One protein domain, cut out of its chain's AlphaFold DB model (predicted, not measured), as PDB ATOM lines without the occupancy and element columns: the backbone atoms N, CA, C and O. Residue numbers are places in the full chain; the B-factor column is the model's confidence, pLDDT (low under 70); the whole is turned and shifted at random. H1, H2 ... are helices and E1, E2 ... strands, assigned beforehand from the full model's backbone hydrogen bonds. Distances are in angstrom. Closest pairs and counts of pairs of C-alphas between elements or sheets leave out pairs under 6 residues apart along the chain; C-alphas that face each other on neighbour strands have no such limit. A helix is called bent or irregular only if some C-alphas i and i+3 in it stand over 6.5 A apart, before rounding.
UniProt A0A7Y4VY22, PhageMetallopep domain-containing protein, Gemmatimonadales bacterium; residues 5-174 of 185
ATOM      1  N   ALA A   5       5.034  68.555-127.132       88.81
ATOM      2  CA  ALA A   5       4.334  69.490-126.253       88.81
ATOM      3  C   ALA A   5       2.802  69.304-126.262       88.81
ATOM      4  O   ALA A   5       2.186  69.321-125.195       88.81
ATOM      5  N   ASP A   6       2.203  69.070-127.433       90.06
ATOM      6  CA  ASP A   6       0.757  68.840-127.578       90.06
ATOM      7  C   ASP A   6       0.332  67.531-126.901       90.06
ATOM      8  O   ASP A   6      -0.716  67.456-126.263       90.06
ATOM      9  N   GLU A   7       1.161  66.492-127.013       91.50
ATOM     10  CA  GLU A   7       0.936  65.219-126.329       91.50
ATOM     11  C   GLU A   7       1.057  65.386-124.812       91.50
ATOM     12  O   GLU A   7       0.167  64.971-124.074       91.50
ATOM     13  N   LEU A   8       2.088  66.080-124.323       89.94
ATOM     14  CA  LEU A   8       2.268  66.330-122.887       89.94
ATOM     15  C   LEU A   8       1.154  67.195-122.273       89.94
ATOM     16  O   LEU A   8       0.945  67.155-121.058       89.94
ATOM     17  N   ALA A   9       0.398  67.946-123.078       89.31
ATOM     18  CA  ALA A   9      -0.782  68.667-122.604       89.31
ATOM     19  C   ALA A   9      -1.920  67.728-122.156       89.31
ATOM     20  O   ALA A   9      -2.741  68.139-121.335       89.31
ATOM     21  N   LYS A  10      -1.940  66.478-122.642       90.44
ATOM     22  CA  LYS A  10      -2.940  65.443-122.315       90.44
ATOM     23  C   LYS A  10      -2.625  64.668-121.029       90.44
ATOM     24  O   LYS A  10      -3.397  63.800-120.640       90.44
ATOM     25  N   LEU A  11      -1.478  64.932-120.402       91.69
ATOM     26  CA  LEU A  11      -1.074  64.267-119.163       91.69
ATOM     27  C   LEU A  11      -1.971  64.647-117.970       91.69
ATOM     28  O   LEU A  11      -2.570  65.728-117.988       91.69
ATOM     29  N   PRO A  12      -2.000  63.805-116.915       90.75
ATOM     30  CA  PRO A  12      -2.683  64.111-115.661       90.75
ATOM     31  C   PRO A  12      -2.319  65.499-115.132       90.75
ATOM     32  O   PRO A  12      -1.175  65.952-115.254       90.75
ATOM     33  N   SER A  13      -3.282  66.170-114.502       92.25
ATOM     34  CA  SER A  13      -3.101  67.545-114.019       92.25
ATOM     35  C   SER A  13      -1.992  67.670-112.968       92.25
ATOM     36  O   SER A  13      -1.303  68.689-112.912       92.25
ATOM     37  N   GLU A  14      -1.741  66.602-112.219       93.88
ATOM     38  CA  GLU A  14      -0.670  66.440-111.241       93.88
ATOM     39  C   GLU A  14       0.726  66.583-111.871       93.88
ATOM     40  O   GLU A  14       1.664  67.014-111.204       93.88
ATOM     41  N   LEU A  15       0.870  66.297-113.173       95.12
ATOM     42  CA  LEU A  15       2.121  66.481-113.915       95.12
ATOM     43  C   LEU A  15       2.273  67.876-114.533       95.12
ATOM     44  O   LEU A  15       3.304  68.160-115.144       95.12
ATOM     45  N   THR A  16       1.305  68.782-114.358       92.50
ATOM     46  CA  THR A  16       1.366  70.134-114.944       92.50
ATOM     47  C   THR A  16       2.629  70.883-114.513       92.50
ATOM     48  O   THR A  16       3.310  71.466-115.357       92.50
ATOM     49  N   GLY A  17       2.999  70.798-113.229       94.12
ATOM     50  CA  GLY A  17       4.218  71.415-112.691       94.12
ATOM     51  C   GLY A  17       5.527  70.792-113.197       94.12
ATOM     52  O   GLY A  17       6.587  71.397-113.065       94.12
ATOM     53  N   PHE A  18       5.460  69.612-113.817       96.12
ATOM     54  CA  PHE A  18       6.614  68.874-114.329       96.12
ATOM     55  C   PHE A  18       6.761  68.961-115.855       96.12
ATOM     56  O   PHE A  18       7.740  68.452-116.395       96.12
ATOM     57  N   ARG A  19       5.844  69.631-116.570       93.81
ATOM     58  CA  ARG A  19       5.837  69.682-118.047       93.81
ATOM     59  C   ARG A  19       7.154  70.152-118.662       93.81
ATOM     60  O   ARG A  19       7.588  69.568-119.650       93.81
ATOM     61  N   GLY A  20       7.799  71.161-118.074       95.62
ATOM     62  CA  GLY A  20       9.109  71.631-118.536       95.62
ATOM     63  C   GLY A  20      10.183  70.543-118.441       95.62
ATOM     64  O   GLY A  20      10.875  70.285-119.419       95.62
ATOM     65  N   GLN A  21      10.240  69.838-117.306       97.44
ATOM     66  CA  GLN A  21      11.182  68.730-117.094       97.44
ATOM     67  C   GLN A  21      10.891  67.552-118.029       97.44
ATOM     68  O   GLN A  21      11.814  66.932-118.541       97.44
ATOM     69  N   LEU A  22       9.614  67.250-118.277       96.94
ATOM     70  CA  LEU A  22       9.216  66.198-119.213       96.94
ATOM     71  C   LEU A  22       9.643  66.539-120.645       96.94
ATOM     72  O   LEU A  22      10.194  65.688-121.338       96.94
ATOM     73  N   LEU A  23       9.430  67.781-121.086       96.12
ATOM     74  CA  LEU A  23       9.844  68.230-122.416       96.12
ATOM     75  C   LEU A  23      11.369  68.181-122.587       96.12
ATOM     76  O   LEU A  23      11.860  67.720-123.620       96.12
ATOM     77  N   GLU A  24      12.108  68.625-121.569       96.75
ATOM     78  CA  GLU A  24      13.566  68.529-121.534       96.75
ATOM     79  C   GLU A  24      14.022  67.069-121.605       96.75
ATOM     80  O   GLU A  24      14.837  66.734-122.461       96.75
ATOM     81  N   ALA A  25      13.428  66.183-120.797       96.94
ATOM     82  CA  ALA A  25      13.749  64.758-120.786       96.94
ATOM     83  C   ALA A  25      13.608  64.125-122.176       96.94
ATOM     84  O   ALA A  25      14.510  63.423-122.617       96.94
ATOM     85  N   PHE A  26      12.526  64.416-122.908       95.81
ATOM     86  CA  PHE A  26      12.330  63.914-124.275       95.81
ATOM     87  C   PHE A  26      13.303  64.488-125.316       95.81
ATOM     88  O   PHE A  26      13.370  63.965-126.429       95.81
ATOM     89  N   SER A  27      14.036  65.547-124.976       94.31
ATOM     90  CA  SER A  27      15.018  66.193-125.851       94.31
ATOM     91  C   SER A  27      16.456  65.754-125.553       94.31
ATOM     92  O   SER A  27      17.381  66.175-126.250       94.31
ATOM     93  N   LEU A  28      16.669  64.930-124.519       93.88
ATOM     94  CA  LEU A  28      18.005  64.506-124.119       93.88
ATOM     95  C   LEU A  28      18.635  63.541-125.132       93.88
ATOM     96  O   LEU A  28      17.977  62.610-125.603       93.88
ATOM     97  N   PRO A  29      19.935  63.706-125.432       92.06
ATOM     98  CA  PRO A  29      20.679  62.739-126.223       92.06
ATOM     99  C   PRO A  29      21.063  61.514-125.381       92.06
ATOM    100  O   PRO A  29      21.150  61.577-124.154       92.06
ATOM    101  N   GLY A  30      21.395  60.411-126.053       87.19
ATOM    102  CA  GLY A  30      22.049  59.252-125.431       87.19
ATOM    103  C   GLY A  30      21.213  57.977-125.373       87.19
ATOM    104  O   GLY A  30      21.750  56.941-124.990       87.19
ATOM    105  N   ASP A  31      19.949  58.025-125.794       93.94
ATOM    106  CA  ASP A  31      19.250  56.811-126.215       93.94
ATOM    107  C   ASP A  31      19.749  56.364-127.600       93.94
ATOM    108  O   ASP A  31      20.029  57.214-128.454       93.94
ATOM    109  N   PRO A  32      19.864  55.046-127.846       92.56
ATOM    110  CA  PRO A  32      20.345  54.534-129.121       92.56
ATOM    111  C   PRO A  32      19.379  54.892-130.259       92.56
ATOM    112  O   PRO A  32      18.169  54.663-130.169       92.56
ATOM    113  N   ALA A  33      19.927  55.436-131.351       91.31
ATOM    114  CA  ALA A  33      19.178  55.715-132.581       91.31
ATOM    115  C   ALA A  33      18.887  54.435-133.390       91.31
ATOM    116  O   ALA A  33      17.871  54.345-134.082       91.31
ATOM    117  N   SER A  34      19.762  53.439-133.257       92.44
ATOM    118  CA  SER A  34      19.658  52.081-133.792       92.44
ATOM    119  C   SER A  34      20.179  51.092-132.756       92.44
ATOM    120  O   SER A  34      20.974  51.472-131.900       92.44
ATOM    121  N   TRP A  35      19.750  49.836-132.843       92.81
ATOM    122  CA  TRP A  35      20.324  48.779-132.019       92.81
ATOM    123  C   TRP A  35      21.633  48.275-132.633       92.81
ATOM    124  O   TRP A  35      21.724  48.157-133.855       92.81
ATOM    125  N   GLU A  36      22.643  48.028-131.802       87.25
ATOM    126  CA  GLU A  36      23.934  47.486-132.234       87.25
ATOM    127  C   GLU A  36      23.923  45.956-132.119       87.25
ATOM    128  O   GLU A  36      23.493  45.401-131.104       87.25
ATOM    129  N   ASP A  37      24.391  45.271-133.165       81.81
ATOM    130  CA  ASP A  37      24.429  43.809-133.200       81.81
ATOM    131  C   ASP A  37      25.302  43.252-132.066       81.81
ATOM    132  O   ASP A  37      26.474  43.602-131.925       81.81
ATOM    133  N   GLY A  38      24.738  42.326-131.287       81.69
ATOM    134  CA  GLY A  38      25.439  41.624-130.207       81.69
ATOM    135  C   GLY A  38      25.297  42.246-128.814       81.69
ATOM    136  O   GLY A  38      25.715  41.611-127.847       81.69
ATOM    137  N   GLU A  39      24.675  43.420-128.682       89.94
ATOM    138  CA  GLU A  39      24.372  44.021-127.378       89.94
ATOM    139  C   GLU A  39      23.019  43.536-126.832       89.94
ATOM    140  O   GLU A  39      21.976  43.665-127.478       89.94
ATOM    141  N   ASP A  40      23.011  43.014-125.602       92.62
ATOM    142  CA  ASP A  40      21.777  42.576-124.929       92.62
ATOM    143  C   ASP A  40      20.988  43.754-124.332       92.62
ATOM    144  O   ASP A  40      19.755  43.707-124.227       92.62
ATOM    145  N   TYR A  41      21.699  44.804-123.910       96.62
ATOM    146  CA  TYR A  41      21.135  45.954-123.212       96.62
ATOM    147  C   TYR A  41      21.828  47.249-123.618       96.62
ATOM    148  O   TYR A  41      23.034  47.281-123.823       96.62
ATOM    149  N   ALA A  42      21.079  48.349-123.602       96.50
ATOM    150  CA  ALA A  42      21.631  49.690-123.772       96.50
ATOM    151  C   ALA A  42      21.168  50.620-122.647       96.50
ATOM    152  O   ALA A  42      20.202  50.344-121.927       96.50
ATOM    153  N   ARG A  43      21.858  51.749-122.476       95.19
ATOM    154  CA  ARG A  43      21.452  52.779-121.514       95.19
ATOM    155  C   ARG A  43      20.145  53.430-121.967       95.19
ATOM    156  O   ARG A  43      20.053  53.853-123.111       95.19
ATOM    157  N   ALA A  44      19.189  53.559-121.047       97.50
ATOM    158  CA  ALA A  44      17.914  54.229-121.289       97.50
ATOM    159  C   ALA A  44      17.862  55.605-120.616       97.50
ATOM    160  O   ALA A  44      17.478  55.719-119.454       97.50
ATOM    161  N   VAL A  45      18.283  56.644-121.337       98.00
ATOM    162  CA  VAL A  45      18.366  58.030-120.862       98.00
ATOM    163  C   VAL A  45      16.982  58.639-120.680       98.00
ATOM    164  O   VAL A  45      16.673  59.067-119.567       98.00
ATOM    165  N   VAL A  46      16.130  58.645-121.713       97.94
ATOM    166  CA  VAL A  46      14.807  59.280-121.603       97.94
ATOM    167  C   VAL A  46      13.957  58.584-120.530       97.94
ATOM    168  O   VAL A  46      13.473  59.274-119.632       97.94
ATOM    169  N   PRO A  47      13.819  57.240-120.503       98.31
ATOM    170  CA  PRO A  47      13.085  56.571-119.432       98.31
ATOM    171  C   PRO A  47      13.674  56.798-118.037       98.31
ATOM    172  O   PRO A  47      12.912  56.891-117.078       98.31
ATOM    173  N   ALA A  48      15.002  56.910-117.892       98.50
ATOM    174  CA  ALA A  48      15.617  57.196-116.594       98.50
ATOM    175  C   ALA A  48      15.227  58.578-116.051       98.50
ATOM    176  O   ALA A  48      14.942  58.702-114.859       98.50
ATOM    177  N   GLU A  49      15.157  59.600-116.905       98.38
ATOM    178  CA  GLU A  49      14.687  60.918-116.472       98.38
ATOM    179  C   GLU A  49      13.188  60.933-116.177       98.38
ATOM    180  O   GLU A  49      12.763  61.533-115.188       98.38
ATOM    181  N   LEU A  50      12.384  60.208-116.961       98.38
ATOM    182  CA  LEU A  50      10.968  60.023-116.644       98.38
ATOM    183  C   LEU A  50      10.788  59.343-115.282       98.38
ATOM    184  O   LEU A  50       9.949  59.782-114.499       98.38
ATOM    185  N   VAL A  51      11.612  58.340-114.950       98.50
ATOM    186  CA  VAL A  51      11.608  57.712-113.621       98.50
ATOM    187  C   VAL A  51      11.852  58.744-112.527       98.50
ATOM    188  O   VAL A  51      11.095  58.783-111.560       98.50
ATOM    189  N   ARG A  52      12.871  59.598-112.671       98.00
ATOM    190  CA  ARG A  52      13.183  60.634-111.675       98.00
ATOM    191  C   ARG A  52      11.984  61.558-111.440       98.00
ATOM    192  O   ARG A  52      11.600  61.782-110.296       98.00
ATOM    193  N   ILE A  53      11.379  62.047-112.521       97.94
ATOM    194  CA  ILE A  53      10.225  62.955-112.478       97.94
ATOM    195  C   ILE A  53       9.016  62.276-111.818       97.94
ATOM    196  O   ILE A  53       8.381  62.847-110.932       97.94
ATOM    197  N   LEU A  54       8.704  61.044-112.222       98.00
ATOM    198  CA  LEU A  54       7.530  60.316-111.739       98.00
ATOM    199  C   LEU A  54       7.692  59.827-110.298       98.00
ATOM    200  O   LEU A  54       6.707  59.766-109.565       98.00
ATOM    201  N   VAL A  55       8.915  59.535-109.849       97.50
ATOM    202  CA  VAL A  55       9.190  59.263-108.429       97.50
ATOM    203  C   VAL A  55       8.857  60.478-107.569       97.50
ATOM    204  O   VAL A  55       8.238  60.332-106.514       97.50
ATOM    205  N   ASP A  56       9.206  61.679-108.029       95.81
ATOM    206  CA  ASP A  56       8.865  62.908-107.318       95.81
ATOM    207  C   ASP A  56       7.365  63.211-107.324       95.81
ATOM    208  O   ASP A  56       6.850  63.672-106.303       95.81
ATOM    209  N   ALA A  57       6.678  62.931-108.434       95.81
ATOM    210  CA  ALA A  57       5.257  63.224-108.598       95.81
ATOM    211  C   ALA A  57       4.330  62.200-107.920       95.81
ATOM    212  O   ALA A  57       3.343  62.584-107.294       95.81
ATOM    213  N   PHE A  58       4.621  60.903-108.050       95.19
ATOM    214  CA  PHE A  58       3.667  59.832-107.740       95.19
ATOM    215  C   PHE A  58       4.192  58.738-106.813       95.19
ATOM    216  O   PHE A  58       3.377  58.062-106.185       95.19
ATOM    217  N   HIS A  59       5.512  58.568-106.688       94.75
ATOM    218  CA  HIS A  59       6.100  57.458-105.923       94.75
ATOM    219  C   HIS A  59       7.052  57.936-104.820       94.75
ATOM    220  O   HIS A  59       8.220  57.542-104.797       94.75
ATOM    221  N   PRO A  60       6.588  58.755-103.856       92.25
ATOM    222  CA  PRO A  60       7.462  59.355-102.850       92.25
ATOM    223  C   PRO A  60       8.204  58.326-101.984       92.25
ATOM    224  O   PRO A  60       9.306  58.607-101.522       92.25
ATOM    225  N   LEU A  61       7.657  57.118-101.803       91.88
ATOM    226  CA  LEU A  61       8.313  56.027-101.064       91.88
ATOM    227  C   LEU A  61       9.531  55.435-101.798       91.88
ATOM    228  O   LEU A  61      10.363  54.765-101.181       91.88
ATOM    229  N   LEU A  62       9.667  55.698-103.099       95.38
ATOM    230  CA  LEU A  62      10.836  55.327-103.894       95.38
ATOM    231  C   LEU A  62      11.936  56.399-103.862       95.38
ATOM    232  O   LEU A  62      13.025  56.167-104.394       95.38
ATOM    233  N   LYS A  63      11.714  57.553-103.212       93.94
ATOM    234  CA  LYS A  63      12.755  58.579-103.063       93.94
ATOM    235  C   LYS A  63      13.976  58.018-102.337       93.94
ATOM    236  O   LYS A  63      13.874  57.261-101.376       93.94
ATOM    237  N   GLY A  64      15.156  58.372-102.844       91.81
ATOM    238  CA  GLY A  64      16.437  57.858-102.351       91.81
ATOM    239  C   GLY A  64      16.751  56.415-102.767       91.81
ATOM    240  O   GLY A  64      17.859  55.938-102.513       91.81
ATOM    241  N   ARG A  65      15.834  55.708-103.444       95.12
ATOM    242  CA  ARG A  65      16.114  54.374-103.984       95.12
ATOM    243  C   ARG A  65      16.832  54.489-105.314       95.12
ATOM    244  O   ARG A  65      16.441  55.213-106.221       95.12
ATOM    245  N   VAL A  66      17.905  53.721-105.431       96.62
ATOM    246  CA  VAL A  66      18.658  53.601-106.676       96.62
ATOM    247  C   VAL A  66      17.866  52.722-107.645       96.62
ATOM    248  O   VAL A  66      17.819  51.508-107.463       96.62
ATOM    249  N   ILE A  67      17.270  53.319-108.671       98.12
ATOM    250  CA  ILE A  67      16.608  52.607-109.769       98.12
ATOM    251  C   ILE A  67      17.514  52.715-110.997       98.12
ATOM    252  O   ILE A  67      17.984  53.803-111.333       98.12
ATOM    253  N   ARG A  68      17.836  51.586-111.633       97.94
ATOM    254  CA  ARG A  68      18.571  51.576-112.908       97.94
ATOM    255  C   ARG A  68      17.607  51.253-114.028       97.94
ATOM    256  O   ARG A  68      16.749  50.395-113.860       97.94
ATOM    257  N   VAL A  69      17.777  51.932-115.153       98.50
ATOM    258  CA  VAL A  69      16.880  51.811-116.297       98.50
ATOM    259  C   VAL A  69      17.687  51.443-117.529       98.50
ATOM    260  O   VAL A  69      18.739  52.034-117.784       98.50
ATOM    261  N   LEU A  70      17.217  50.433-118.251       98.12
ATOM    262  CA  LEU A  70      17.887  49.863-119.411       98.12
ATOM    263  C   LEU A  70      16.904  49.710-120.566       98.12
ATOM    264  O   LEU A  70      15.712  49.474-120.368       98.12
ATOM    265  N   TRP A  71      17.438  49.773-121.775       98.19
ATOM    266  CA  TRP A  71      16.774  49.248-122.953       98.19
ATOM    267  C   TRP A  71      17.116  47.781-123.144       98.19
ATOM    268  O   TRP A  71      18.221  47.349-122.819       98.19
ATOM    269  N   ARG A  72      16.198  47.065-123.780       96.88
ATOM    270  CA  ARG A  72      16.452  45.833-124.525       96.88
ATOM    271  C   ARG A  72      15.784  45.972-125.888       96.88
ATOM    272  O   ARG A  72      14.681  46.514-125.933       96.88
ATOM    273  N   GLU A  73      16.415  45.494-126.964       95.62
ATOM    274  CA  GLU A  73      15.910  45.698-128.333       95.62
ATOM    275  C   GLU A  73      14.437  45.303-128.449       95.62
ATOM    276  O   GLU A  73      13.568  46.141-128.675       95.62
ATOM    277  N   ALA A  74      14.163  44.027-128.180       92.25
ATOM    278  CA  ALA A  74      12.835  43.451-128.184       92.25
ATOM    279  C   ALA A  74      12.632  42.565-126.952       92.25
ATOM    280  O   ALA A  74      13.505  41.802-126.532       92.25
ATOM    281  N   MET A  75      11.433  42.635-126.380       91.25
ATOM    282  CA  MET A  75      11.008  41.817-125.249       91.25
ATOM    283  C   MET A  75       9.706  41.105-125.606       91.25
ATOM    284  O   MET A  75       8.731  41.727-126.033       91.25
ATOM    285  N   ARG A  76       9.685  39.784-125.426       86.75
ATOM    286  CA  ARG A  76       8.518  38.939-125.700       86.75
ATOM    287  C   ARG A  76       8.300  37.940-124.577       86.75
ATOM    288  O   ARG A  76       9.257  37.433-123.991       86.75
ATOM    289  N   ARG A  77       7.036  37.617-124.316       80.75
ATOM    290  CA  ARG A  77       6.621  36.475-123.500       80.75
ATOM    291  C   ARG A  77       5.600  35.678-124.292       80.75
ATOM    292  O   ARG A  77       4.490  36.148-124.513       80.75
ATOM    293  N   ARG A  78       5.988  34.462-124.691       84.00
ATOM    294  CA  ARG A  78       5.210  33.612-125.605       84.00
ATOM    295  C   ARG A  78       4.872  34.386-126.889       84.00
ATOM    296  O   ARG A  78       5.782  34.774-127.613       84.00
ATOM    297  N   ASP A  79       3.596  34.614-127.141       82.00
ATOM    298  CA  ASP A  79       3.019  35.294-128.295       82.00
ATOM    299  C   ASP A  79       2.892  36.817-128.115       82.00
ATOM    300  O   ASP A  79       2.694  37.532-129.096       82.00
ATOM    301  N   ARG A  80       3.067  37.338-126.894       80.75
ATOM    302  CA  ARG A  80       2.849  38.757-126.582       80.75
ATOM    303  C   ARG A  80       4.147  39.559-126.510       80.75
ATOM    304  O   ARG A  80       5.159  39.110-125.961       80.75
ATOM    305  N   THR A  81       4.099  40.782-127.034       87.81
ATOM    306  CA  THR A  81       5.147  41.793-126.839       87.81
ATOM    307  C   THR A  81       5.064  42.330-125.414       87.81
ATOM    308  O   THR A  81       3.998  42.725-124.959       87.81
ATOM    309  N   VAL A  82       6.196  42.358-124.715       90.19
ATOM    310  CA  VAL A  82       6.313  42.986-123.394       90.19
ATOM    311  C   VAL A  82       6.871  44.389-123.599       90.19
ATOM    312  O   VAL A  82       7.871  44.539-124.299       90.19
ATOM    313  N   LEU A  83       6.223  45.410-123.035       93.94
ATOM    314  CA  LEU A  83       6.624  46.812-123.208       93.94
ATOM    315  C   LEU A  83       7.665  47.258-122.172       93.94
ATOM    316  O   LEU A  83       8.590  47.999-122.507       93.94
ATOM    317  N   GLY A  84       7.531  46.772-120.941       94.06
ATOM    318  CA  GLY A  84       8.406  47.068-119.817       94.06
ATOM    319  C   GLY A  84       8.486  45.895-118.841       94.06
ATOM    320  O   GLY A  84       7.731  44.924-118.936       94.06
ATOM    321  N   GLN A  85       9.483  45.937-117.965       94.25
ATOM    322  CA  GLN A  85       9.635  44.988-116.875       94.25
ATOM    323  C   GLN A  85      10.395  45.617-115.704       94.25
ATOM    324  O   GLN A  85      11.581  45.937-115.818       94.25
ATOM    325  N   ALA A  86       9.752  45.660-114.543       96.06
ATOM    326  CA  ALA A  86      10.385  45.907-113.258       96.06
ATOM    327  C   ALA A  86      10.968  44.625-112.638       96.06
ATOM    328  O   ALA A  86      10.419  43.525-112.743       96.06
ATOM    329  N   SER A  87      12.101  44.753-111.948       95.81
ATOM    330  CA  SER A  87      12.690  43.676-111.149       95.81
ATOM    331  C   SER A  87      13.434  44.206-109.924       95.81
ATOM    332  O   SER A  87      13.983  45.306-109.947       95.81
ATOM    333  N   VAL A  88      13.486  43.419-108.845       95.81
ATOM    334  CA  VAL A  88      14.345  43.723-107.688       95.81
ATOM    335  C   VAL A  88      15.778  43.316-108.007       95.81
ATOM    336  O   VAL A  88      16.055  42.172-108.371       95.81
ATOM    337  N   ALA A  89      16.715  44.237-107.802       94.62
ATOM    338  CA  ALA A  89      18.131  43.917-107.831       94.62
ATOM    339  C   ALA A  89      18.517  43.218-106.518       94.62
ATOM    340  O   ALA A  89      18.525  43.826-105.446       94.62
ATOM    341  N   ALA A  90      18.855  41.930-106.612       91.44
ATOM    342  CA  ALA A  90      19.252  41.081-105.487       91.44
ATOM    343  C   ALA A  90      20.649  40.466-105.693       91.44
ATOM    344  O   ALA A  90      21.201  40.477-106.796       91.44
ATOM    345  N   GLY A  91      21.241  39.936-104.617       94.38
ATOM    346  CA  GLY A  91      22.514  39.208-104.656       94.38
ATOM    347  C   GLY A  91      23.636  39.966-105.377       94.38
ATOM    348  O   GLY A  91      23.922  41.126-105.074       94.38
ATOM    349  N   LYS A  92      24.265  39.313-106.365       96.50
ATOM    350  CA  LYS A  92      25.365  39.896-107.154       96.50
ATOM    351  C   LYS A  92      24.937  41.145-107.933       96.50
ATOM    352  O   LYS A  92      25.704  42.101-108.000       96.50
ATOM    353  N   ILE A  93      23.709  41.180-108.458       95.38
ATOM    354  CA  ILE A  93      23.184  42.344-109.192       95.38
ATOM    355  C   ILE A  93      23.130  43.557-108.263       95.38
ATOM    356  O   ILE A  93      23.651  44.616-108.616       95.38
ATOM    357  N   ARG A  94      22.574  43.398-107.053       94.94
ATOM    358  CA  ARG A  94      22.580  44.453-106.024       94.94
ATOM    359  C   ARG A  94      23.998  44.900-105.692       94.94
ATOM    360  O   ARG A  94      24.258  46.096-105.595       94.94
ATOM    361  N   TYR A  95      24.906  43.941-105.510       95.31
ATOM    362  CA  TYR A  95      26.282  44.216-105.119       95.31
ATOM    363  C   TYR A  95      27.017  45.091-106.141       95.31
ATOM    364  O   TYR A  95      27.646  46.070-105.738       95.31
ATOM    365  N   PHE A  96      26.912  44.783-107.437       96.62
ATOM    366  CA  PHE A  96      27.625  45.521-108.483       96.62
ATOM    367  C   PHE A  96      26.908  46.802-108.914       96.62
ATOM    368  O   PHE A  96      27.529  47.858-108.978       96.62
ATOM    369  N   SER A  97      25.596  46.748-109.159       94.19
ATOM    370  CA  SER A  97      24.842  47.909-109.667       94.19
ATOM    371  C   SER A  97      24.526  48.958-108.597       94.19
ATOM    372  O   SER A  97      24.212  50.108-108.925       94.19
ATOM    373  N   LYS A  98      24.544  48.540-107.321       95.56
ATOM    374  CA  LYS A  98      23.998  49.263-106.159       95.56
ATOM    375  C   LYS A  98      22.501  49.589-106.275       95.56
ATOM    376  O   LYS A  98      21.967  50.307-105.431       95.56
ATOM    377  N   ALA A  99      21.820  49.057-107.287       96.62
ATOM    378  CA  ALA A  99      20.414  49.307-107.548       96.62
ATOM    379  C   ALA A  99      19.522  48.568-106.552       96.62
ATOM    380  O   ALA A  99      19.838  47.460-106.145       96.62
ATOM    381  N   HIS A 100      18.392  49.162-106.191       96.56
ATOM    382  CA  HIS A 100      17.281  48.495-105.514       96.56
ATOM    383  C   HIS A 100      16.369  47.822-106.541       96.56
ATOM    384  O   HIS A 100      15.956  46.681-106.343       96.56
ATOM    385  N   PHE A 101      16.135  48.505-107.663       97.81
ATOM    386  CA  PHE A 101      15.291  48.040-108.757       97.81
ATOM    387  C   PHE A 101      15.992  48.214-110.102       97.81
ATOM    388  O   PHE A 101      16.778  49.149-110.286       97.81
ATOM    389  N   LEU A 102      15.678  47.323-111.038       98.00
ATOM    390  CA  LEU A 102      15.980  47.478-112.454       98.00
ATOM    391  C   LEU A 102      14.663  47.597-113.219       98.00
ATOM    392  O   LEU A 102      13.800  46.731-113.061       98.00
ATOM    393  N   LEU A 103      14.540  48.622-114.055       98.25
ATOM    394  CA  LEU A 103      13.483  48.732-115.055       98.25
ATOM    395  C   LEU A 103      14.092  48.484-116.434       98.25
ATOM    396  O   LEU A 103      15.114  49.078-116.780       98.25
ATOM    397  N   VAL A 104      13.480  47.603-117.212       98.12
ATOM    398  CA  VAL A 104      13.900  47.313-118.585       98.12
ATOM    399  C   VAL A 104      12.742  47.612-119.513       98.12
ATOM    400  O   VAL A 104      11.650  47.096-119.301       98.12
ATOM    401  N   PHE A 105      12.979  48.416-120.543       97.75
ATOM    402  CA  PHE A 105      11.965  48.760-121.534       97.75
ATOM    403  C   PHE A 105      12.312  48.184-122.906       97.75
ATOM    404  O   PHE A 105      13.481  48.065-123.280       97.75
ATOM    405  N   ASN A 106      11.272  47.836-123.660       96.06
ATOM    406  CA  ASN A 106      11.376  47.334-125.022       96.06
ATOM    407  C   ASN A 106      11.593  48.503-125.984       96.06
ATOM    408  O   ASN A 106      10.676  49.291-126.225       96.06
ATOM    409  N   TRP A 107      12.801  48.620-126.529       96.75
ATOM    410  CA  TRP A 107      13.193  49.745-127.373       96.75
ATOM    411  C   TRP A 107      12.401  49.788-128.686       96.75
ATOM    412  O   TRP A 107      11.909  50.851-129.071       96.75
ATOM    413  N   THR A 108      12.200  48.642-129.348       94.06
ATOM    414  CA  THR A 108      11.419  48.572-130.591       94.06
ATOM    415  C   THR A 108       9.980  49.036-130.372       94.06
ATOM    416  O   THR A 108       9.479  49.856-131.141       94.06
ATOM    417  N   ALA A 109       9.320  48.560-129.313       92.88
ATOM    418  CA  ALA A 109       7.939  48.929-129.012       92.88
ATOM    419  C   ALA A 109       7.817  50.375-128.505       92.88
ATOM    420  O   ALA A 109       6.917  51.103-128.908       92.88
ATOM    421  N   TRP A 110       8.751  50.847-127.677       94.88
ATOM    422  CA  TRP A 110       8.756  52.220-127.163       94.88
ATOM    423  C   TRP A 110       8.679  53.277-128.269       94.88
ATOM    424  O   TRP A 110       7.999  54.302-128.139       94.88
ATOM    425  N   ARG A 111       9.361  53.025-129.390       93.25
ATOM    426  CA  ARG A 111       9.398  53.934-130.541       93.25
ATOM    427  C   ARG A 111       8.039  54.114-131.214       93.25
ATOM    428  O   ARG A 111       7.839  55.152-131.837       93.25
ATOM    429  N   THR A 112       7.111  53.172-131.046       91.00
ATOM    430  CA  THR A 112       5.745  53.272-131.581       91.00
ATOM    431  C   THR A 112       4.775  53.964-130.621       91.00
ATOM    432  O   THR A 112       3.674  54.316-131.033       91.00
ATOM    433  N   LEU A 113       5.164  54.163-129.358       90.88
ATOM    434  CA  LEU A 113       4.339  54.815-128.342       90.88
ATOM    435  C   LEU A 113       4.374  56.341-128.474       90.88
ATOM    436  O   LEU A 113       5.425  56.929-128.762       90.88
ATOM    437  N   THR A 114       3.247  56.992-128.180       92.50
ATOM    438  CA  THR A 114       3.198  58.452-128.016       92.50
ATOM    439  C   THR A 114       3.925  58.885-126.732       92.50
ATOM    440  O   THR A 114       4.117  58.076-125.820       92.50
ATOM    441  N   PRO A 115       4.323  60.164-126.596       94.25
ATOM    442  CA  PRO A 115       4.912  60.682-125.360       94.25
ATOM    443  C   PRO A 115       4.065  60.410-124.109       94.25
ATOM    444  O   PRO A 115       4.619  60.029-123.082       94.25
ATOM    445  N   VAL A 116       2.735  60.526-124.195       92.81
ATOM    446  CA  VAL A 116       1.831  60.211-123.072       92.81
ATOM    447  C   VAL A 116       1.918  58.741-122.693       92.81
ATOM    448  O   VAL A 116       2.075  58.419-121.520       92.81
ATOM    449  N   GLN A 117       1.876  57.848-123.683       92.12
ATOM    450  CA  GLN A 117       1.968  56.406-123.456       92.12
ATOM    451  C   GLN A 117       3.316  56.007-122.851       92.12
ATOM    452  O   GLN A 117       3.379  55.137-121.995       92.12
ATOM    453  N   ARG A 118       4.399  56.677-123.251       96.25
ATOM    454  CA  ARG A 118       5.734  56.481-122.670       96.25
ATOM    455  C   ARG A 118       5.781  56.878-121.198       96.25
ATOM    456  O   ARG A 118       6.333  56.139-120.390       96.25
ATOM    457  N   VAL A 119       5.182  58.016-120.841       96.75
ATOM    458  CA  VAL A 119       5.071  58.451-119.439       96.75
ATOM    459  C   VAL A 119       4.221  57.459-118.634       96.75
ATOM    460  O   VAL A 119       4.651  57.035-117.565       96.75
ATOM    461  N   ALA A 120       3.074  57.033-119.171       94.69
ATOM    462  CA  ALA A 120       2.198  56.048-118.535       94.69
ATOM    463  C   ALA A 120       2.893  54.691-118.322       94.69
ATOM    464  O   ALA A 120       2.814  54.133-117.232       94.69
ATOM    465  N   LEU A 121       3.641  54.200-119.317       95.75
ATOM    466  CA  LEU A 121       4.413  52.960-119.224       95.75
ATOM    467  C   LEU A 121       5.485  53.026-118.126       95.75
ATOM    468  O   LEU A 121       5.643  52.080-117.360       95.75
ATOM    469  N   VAL A 122       6.221  54.135-118.013       97.69
ATOM    470  CA  VAL A 122       7.221  54.281-116.941       97.69
ATOM    471  C   VAL A 122       6.549  54.317-115.566       97.69
ATOM    472  O   VAL A 122       7.036  53.692-114.625       97.69
ATOM    473  N   ASP A 123       5.420  55.014-115.448       96.31
ATOM    474  CA  ASP A 123       4.643  55.075-114.209       96.31
ATOM    475  C   ASP A 123       4.082  53.694-113.808       96.31
ATOM    476  O   ASP A 123       4.118  53.309-112.634       96.31
ATOM    477  N   HIS A 124       3.634  52.908-114.790       92.00
ATOM    478  CA  HIS A 124       3.202  51.524-114.600       92.00
ATOM    479  C   HIS A 124       4.321  50.671-113.989       92.00
ATOM    480  O   HIS A 124       4.138  50.082-112.923       92.00
ATOM    481  N   GLU A 125       5.515  50.675-114.592       94.88
ATOM    482  CA  GLU A 125       6.649  49.896-114.078       94.88
ATOM    483  C   GLU A 125       7.102  50.350-112.682       94.88
ATOM    484  O   GLU A 125       7.501  49.534-111.848       94.88
ATOM    485  N   LEU A 126       7.010  51.650-112.382       96.06
ATOM    486  CA  LEU A 126       7.289  52.159-111.039       96.06
ATOM    487  C   LEU A 126       6.263  51.689-110.007       96.06
ATOM    488  O   LEU A 126       6.645  51.432-108.869       96.06
ATOM    489  N   THR A 127       4.999  51.513-110.396       93.75
ATOM    490  CA  THR A 127       3.934  51.038-109.496       93.75
ATOM    491  C   THR A 127       4.191  49.610-109.000       93.75
ATOM    492  O   THR A 127       3.804  49.268-107.883       93.75
ATOM    493  N   HIS A 128       4.918  48.790-109.766       90.25
ATOM    494  CA  HIS A 128       5.385  47.487-109.288       90.25
ATOM    495  C   HIS A 128       6.408  47.595-108.148       90.25
ATOM    496  O   HIS A 128       6.529  46.664-107.353       90.25
ATOM    497  N   CYS A 129       7.173  48.684-108.063       94.69
ATOM    498  CA  CYS A 129       8.272  48.824-107.114       94.69
ATOM    499  C   CYS A 129       7.755  49.273-105.743       94.69
ATOM    500  O   CYS A 129       7.241  50.376-105.589       94.69
ATOM    501  N   VAL A 130       7.960  48.448-104.713       91.25
ATOM    502  CA  VAL A 130       7.536  48.754-103.339       91.25
ATOM    503  C   VAL A 130       8.694  48.568-102.369       91.25
ATOM    504  O   VAL A 130       9.510  47.655-102.501       91.25
ATOM    505  N   VAL A 131       8.773  49.442-101.370       88.75
ATOM    506  CA  VAL A 131       9.700  49.298-100.247       88.75
ATOM    507  C   VAL A 131       8.904  48.862 -99.027       88.75
ATOM    508  O   VAL A 131       8.007  49.572 -98.583       88.75
ATOM    509  N   ASP A 132       9.244  47.695 -98.492       82.44
ATOM    510  CA  ASP A 132       8.773  47.237 -97.188       82.44
ATOM    511  C   ASP A 132       9.318  48.191 -96.117       82.44
ATOM    512  O   ASP A 132      10.529  48.234 -95.877       82.44
ATOM    513  N   SER A 133       8.431  48.988 -95.518       73.44
ATOM    514  CA  SER A 133       8.782  50.048 -94.568       73.44
ATOM    515  C   SER A 133       9.367  49.525 -93.259       73.44
ATOM    516  O   SER A 133      10.088  50.259 -92.591       73.44
ATOM    517  N   GLU A 134       9.082  48.278 -92.883       76.94
ATOM    518  CA  GLU A 134       9.597  47.694 -91.641       76.94
ATOM    519  C   GLU A 134      11.013  47.144 -91.819       76.94
ATOM    520  O   GLU A 134      11.822  47.177 -90.893       76.94
ATOM    521  N   LYS A 135      11.319  46.623 -93.012       75.00
ATOM    522  CA  LYS A 135      12.579  45.911 -93.296       75.00
ATOM    523  C   LYS A 135      13.512  46.653 -94.246       75.00
ATOM    524  O   LYS A 135      14.547  46.107 -94.621       75.00
ATOM    525  N   ASP A 136      13.122  47.851 -94.671       80.50
ATOM    526  CA  ASP A 136      13.785  48.652 -95.703       80.50
ATOM    527  C   ASP A 136      14.100  47.850 -96.980       80.50
ATOM    528  O   ASP A 136      15.139  48.003 -97.631       80.50
ATOM    529  N   ARG A 137      13.211  46.912 -97.326       85.56
ATOM    530  CA  ARG A 137      13.480  45.889 -98.338       85.56
ATOM    531  C   ARG A 137      12.712  46.175 -99.618       85.56
ATOM    532  O   ARG A 137      11.490  46.270 -99.612       85.56
ATOM    533  N   ALA A 138      13.437  46.238-100.731       89.44
ATOM    534  CA  ALA A 138      12.851  46.316-102.063       89.44
ATOM    535  C   ALA A 138      12.082  45.024-102.393       89.44
ATOM    536  O   ALA A 138      12.637  43.927-102.295       89.44
ATOM    537  N   THR A 139      10.823  45.164-102.799       90.62
ATOM    538  CA  THR A 139       9.945  44.082-103.251       90.62
ATOM    539  C   THR A 139       9.166  44.516-104.491       90.62
ATOM    540  O   THR A 139       9.059  45.709-104.774       90.62
ATOM    541  N   LEU A 140       8.626  43.550-105.233       88.81
ATOM    542  CA  LEU A 140       7.663  43.825-106.297       88.81
ATOM    543  C   LEU A 140       6.263  43.464-105.827       88.81
ATOM    544  O   LEU A 140       6.083  42.444-105.159       88.81
ATOM    545  N   VAL A 141       5.284  44.264-106.224       85.06
ATOM    546  CA  VAL A 141       3.872  43.886-106.162       85.06
ATOM    547  C   VAL A 141       3.406  43.486-107.550       85.06
ATOM    548  O   VAL A 141       3.789  44.100-108.544       85.06
ATOM    549  N   SER A 142       2.617  42.419-107.629       72.81
ATOM    550  CA  SER A 142       1.913  42.083-108.866       72.81
ATOM    551  C   SER A 142       0.652  42.932-108.952       72.81
ATOM    552  O   SER A 142       0.076  43.307-107.937       72.81
ATOM    553  N   HIS A 143       0.255  43.249-110.170       62.69
ATOM    554  CA  HIS A 143      -1.023  43.869-110.474       62.69
ATOM    555  C   HIS A 143      -2.212  42.931-110.152       62.69
ATOM    556  O   HIS A 143      -2.094  41.714-110.305       62.69
ATOM    557  N   ASP A 144      -3.342  43.486-109.692       49.53
ATOM    558  CA  ASP A 144      -4.576  42.723-109.386       49.53
ATOM    559  C   ASP A 144      -5.300  42.248-110.669       49.53
ATOM    560  O   ASP A 144      -6.046  41.272-110.673       49.53
ATOM    561  N   ILE A 145      -5.050  42.963-111.767       48.12
ATOM    562  CA  ILE A 145      -5.525  42.827-113.151       48.12
ATOM    563  C   ILE A 145      -4.336  43.240-114.048       48.12
ATOM    564  O   ILE A 145      -3.439  43.873-113.523       48.12
ATOM    565  N   GLU A 146      -4.285  42.961-115.364       55.03
ATOM    566  CA  GLU A 146      -3.149  43.348-116.242       55.03
ATOM    567  C   GLU A 146      -2.685  44.837-116.137       55.03
ATOM    568  O   GLU A 146      -1.578  45.154-116.568       55.03
ATOM    569  N   GLU A 147      -3.444  45.723-115.474       63.84
ATOM    570  CA  GLU A 147      -3.132  47.127-115.173       63.84
ATOM    571  C   GLU A 147      -3.445  47.506-113.700       63.84
ATOM    572  O   GLU A 147      -4.344  46.939-113.071       63.84
ATOM    573  N   PHE A 148      -2.751  48.508-113.142       66.94
ATOM    574  CA  PHE A 148      -3.047  49.039-111.805       66.94
ATOM    575  C   PHE A 148      -4.160  50.092-111.841       66.94
ATOM    576  O   PHE A 148      -4.136  51.026-112.643       66.94
ATOM    577  N   GLY A 149      -5.090  50.045-110.882       71.88
ATOM    578  CA  GLY A 149      -6.169  51.039-110.793       71.88
ATOM    579  C   GLY A 149      -5.678  52.492-110.671       71.88
ATOM    580  O   GLY A 149      -6.366  53.407-111.112       71.88
ATOM    581  N   SER A 150      -4.488  52.730-110.105       75.19
ATOM    582  CA  SER A 150      -3.848  54.057-110.081       75.19
ATOM    583  C   SER A 150      -3.473  54.555-111.477       75.19
ATOM    584  O   SER A 150      -3.688  55.730-111.763       75.19
ATOM    585  N   ILE A 151      -2.962  53.679-112.343       84.31
ATOM    586  CA  ILE A 151      -2.598  54.012-113.724       84.31
ATOM    587  C   ILE A 151      -3.853  54.312-114.539       84.31
ATOM    588  O   ILE A 151      -3.914  55.365-115.169       84.31
ATOM    589  N   VAL A 152      -4.898  53.481-114.428       80.44
ATOM    590  CA  VAL A 152      -6.188  53.742-115.097       80.44
ATOM    591  C   VAL A 152      -6.790  55.075-114.646       80.44
ATOM    592  O   VAL A 152      -7.252  55.851-115.476       80.44
ATOM    593  N   ARG A 153      -6.755  55.392-113.344       80.94
ATOM    594  CA  ARG A 153      -7.259  56.681-112.834       80.94
ATOM    595  C   ARG A 153      -6.477  57.881-113.366       80.94
ATOM    596  O   ARG A 153      -7.081  58.924-113.580       80.94
ATOM    597  N   ARG A 154      -5.159  57.748-113.548       85.94
ATOM    598  CA  ARG A 154      -4.299  58.841-114.023       85.94
ATOM    599  C   ARG A 154      -4.395  59.034-115.536       85.94
ATOM    600  O   ARG A 154      -4.616  60.152-115.986       85.94
ATOM    601  N   TYR A 155      -4.241  57.969-116.316       84.69
ATOM    602  CA  TYR A 155      -4.064  58.062-117.773       84.69
ATOM    603  C   TYR A 155      -5.239  57.514-118.587       84.69
ATOM    604  O   TYR A 155      -5.212  57.596-119.813       84.69
ATOM    605  N   GLY A 156      -6.260  56.941-117.942       83.19
ATOM    606  CA  GLY A 156      -7.282  56.153-118.627       83.19
ATOM    607  C   GLY A 156      -6.715  54.853-119.212       83.19
ATOM    608  O   GLY A 156      -5.676  54.352-118.775       83.19
ATOM    609  N   PHE A 157      -7.397  54.302-120.219       78.69
ATOM    610  CA  PHE A 157      -6.868  53.203-121.030       78.69
ATOM    611  C   PHE A 157      -5.851  53.763-122.025       78.69
ATOM    612  O   PHE A 157      -6.188  54.223-123.111       78.69
ATOM    613  N   TRP A 158      -4.589  53.788-121.609       78.50
ATOM    614  CA  TRP A 158      -3.517  54.429-122.367       78.50
ATOM    615  C   TRP A 158      -2.988  53.564-123.527       78.50
ATOM    616  O   TRP A 158      -2.347  54.094-124.435       78.50
ATOM    617  N   LEU A 159      -3.285  52.259-123.557       71.19
ATOM    618  CA  LEU A 159      -3.060  51.391-124.720       71.19
ATOM    619  C   LEU A 159      -4.394  51.053-125.407       71.19
ATOM    620  O   LEU A 159      -5.320  50.639-124.712       71.19
ATOM    621  N   PRO A 160      -4.478  51.126-126.749       52.50
ATOM    622  CA  PRO A 160      -5.676  50.730-127.493       52.50
ATOM    623  C   PRO A 160      -6.098  49.273-127.241       52.50
ATOM    624  O   PRO A 160      -7.278  48.999-127.070       52.50
ATOM    625  N   ASP A 161      -5.147  48.339-127.114       52.00
ATOM    626  CA  ASP A 161      -5.453  46.922-126.828       52.00
ATOM    627  C   ASP A 161      -5.960  46.685-125.388       52.00
ATOM    628  O   ASP A 161      -6.508  45.625-125.089       52.00
ATOM    629  N   LEU A 162      -5.834  47.675-124.492       51.81
ATOM    630  CA  LEU A 162      -6.479  47.672-123.174       51.81
ATOM    631  C   LEU A 162      -7.915  48.233-123.225       51.81
ATOM    632  O   LEU A 162      -8.618  48.170-122.220       51.81
ATOM    633  N   GLU A 163      -8.412  48.740-124.358       44.59
ATOM    634  CA  GLU A 163      -9.827  49.133-124.474       44.59
ATOM    635  C   GLU A 163     -10.765  47.917-124.448       44.59
ATOM    636  O   GLU A 163     -11.860  48.009-123.888       44.59
ATOM    637  N   ASP A 164     -10.337  46.741-124.924       43.19
ATOM    638  CA  ASP A 164     -11.095  45.492-124.728       43.19
ATOM    639  C   ASP A 164     -11.146  45.068-123.244       43.19
ATOM    640  O   ASP A 164     -12.043  44.326-122.831       43.19
ATOM    641  N   PHE A 165     -10.269  45.626-122.402       41.53
ATOM    642  CA  PHE A 165     -10.292  45.469-120.947       41.53
ATOM    643  C   PHE A 165     -11.482  46.193-120.285       41.53
ATOM    644  O   PHE A 165     -11.930  45.797-119.204       41.53
ATOM    645  N   SER A 166     -12.076  47.192-120.955       40.12
ATOM    646  CA  SER A 166     -13.312  47.853-120.499       40.12
ATOM    647  C   SER A 166     -14.491  46.877-120.375       40.12
ATOM    648  O   SER A 166     -15.336  47.032-119.489       40.12
ATOM    649  N   LYS A 167     -14.509  45.809-121.185       35.44
ATOM    650  CA  LYS A 167     -15.527  44.749-121.115       35.44
ATOM    651  C   LYS A 167     -15.346  43.835-119.899       35.44
ATOM    652  O   LYS A 167     -16.320  43.244-119.444       35.44
ATOM    653  N   VAL A 168     -14.135  43.741-119.346       36.91
ATOM    654  CA  VAL A 168     -13.827  42.894-118.179       36.91
ATOM    655  C   VAL A 168     -14.134  43.624-116.870       36.91
ATOM    656  O   VAL A 168     -14.737  43.039-115.975       36.91
ATOM    657  N   VAL A 169     -13.825  44.921-116.764       38.00
ATOM    658  CA  VAL A 169     -14.125  45.714-115.550       38.00
ATOM    659  C   VAL A 169     -15.636  45.908-115.349       38.00
ATOM    660  O   VAL A 169     -16.111  45.897-114.212       38.00
ATOM    661  N   ALA A 170     -16.419  45.973-116.433       32.69
ATOM    662  CA  ALA A 170     -17.882  45.995-116.352       32.69
ATOM    663  C   ALA A 170     -18.478  44.728-115.696       32.69
ATOM    664  O   ALA A 170     -19.567  44.793-115.128       32.69
ATOM    665  N   ALA A 171     -17.766  43.594-115.718       27.45
ATOM    666  CA  ALA A 171     -18.204  42.354-115.075       27.45
ATOM    667  C   ALA A 171     -17.842  42.290-113.576       27.45
ATOM    668  O   ALA A 171     -18.556  41.660-112.794       27.45
ATOM    669  N   THR A 172     -16.779  42.973-113.138       26.72
ATOM    670  CA  THR A 172     -16.329  42.940-111.733       26.72
ATOM    671  C   THR A 172     -17.092  43.919-110.834       26.72
ATOM    672  O   THR A 172     -17.197  43.689-109.631       26.72
ATOM    673  N   GLN A 173     -17.708  44.966-111.398       29.64
ATOM    674  CA  GLN A 173     -18.535  45.918-110.640       29.64
ATOM    675  C   GLN A 173     -19.940  45.381-110.274       29.64
ATOM    676  O   GLN A 173     -20.680  46.061-109.569       29.64
ATOM    677  N   LEU A 174     -20.316  44.174-110.720       30.94
ATOM    678  CA  LEU A 174     -21.647  43.582-110.494       30.94
ATOM    679  C   LEU A 174     -21.663  42.381-109.530       30.94
ATOM    680  O   LEU A 174     -22.723  41.805-109.305       30.94
TER     681      LEU A 174
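Overview. This is residues 5 to 174 of the 185 residues of the protein "PhageMetallopep domain-containing protein" of Gemmatimonadales bacterium (UniProt A0A7Y4VY22). A small sheet of three strands has two helices, H3 and H6, packed on one face and crossing each other steeply; H2 packs on H3, farther out from the sheet. The hairpin E4 and E5 sits at one end of the sheet, and H7 lies side by side with H6, with H8 beyond as an outlying helix. The 170 printed residues hold eight named helices and five named strands, in the order H1 H2 H3 E1 E2 H4 E3 H5 H6 E4 E5 H7 H8, a mixed class. The larger sheet, E1 E3 E2, is mixed and the smaller, E4 E5, antiparallel. The whole is compact, with a radius of gyration of the C-alphas of 16.2 A and spans of 49 by 41 by 40 A.

Along the chain. Find C-alpha 67 at (16.608, 52.607, -109.769), where E1, residues 67 to 72, begins; it is 16.2 A long. E3, residues 101 to 106, measures 16.7 A, and E2, residues 84 to 88, 13.9 A. Look next for H3, residues 45 to 57, 18.7 A, and H6, residues 115 to 127, 18.6 A. H2, residues 13 to 26, is 18.9 A long and irregular: C-alphas 17 and 20 are 7.6 A apart. The short ones are H1, 5 to 8; H4, 91 to 97; H5, 107 to 110; E4, 129 to 132; E5, 137 to 140; and H7, 149 to 155. H8, residues 160 to 172, runs 20.6 A to C-alpha 172 at (-16.329, 42.940, -111.733).

Arrangement. E1 and E3 are parallel, with N 70 and O 103 at 2.9 A; E3 and E2 are antiparallel, with N 85 and O 104 at 2.8 A. H3 and H6 are on the same face, two layers of helices and sheet, at heights of 10.0 A and 10.1 A over the sheet. They touch at a steep tilt of 64 degrees, closest at the C-alphas of Leu 54 and Asp 123, 6.5 A. H2 and H3 form a helical hairpin, closest at the C-alphas of Ala 25 and Val 46, 5.6 A. H6 is the hub, touching H3, H7 and H1; the C-alphas of His 124 and Ile 151 in H7 are 6.4 A apart. H4 and H5 only graze the sheet. In the hairpin E4 and E5, N 139 and O 130 are 2.8 A apart. Every O i to N i+4 pair is within hydrogen-bond range in H3, H4, H6 and H7; H2 has 6 of 10, and H8 3 of 9, beside 7 of 10 O i to N i+3 pairs.

Size, cuts and confidence. The C-alphas of Asp 37 and Leu 174, the two farthest apart, are 51.4 A apart. The printed part has no cut; the links H2 to H3 and E1 to E2 are long. Confidence is under 70 at residues 143 to 148 and 160 to 174.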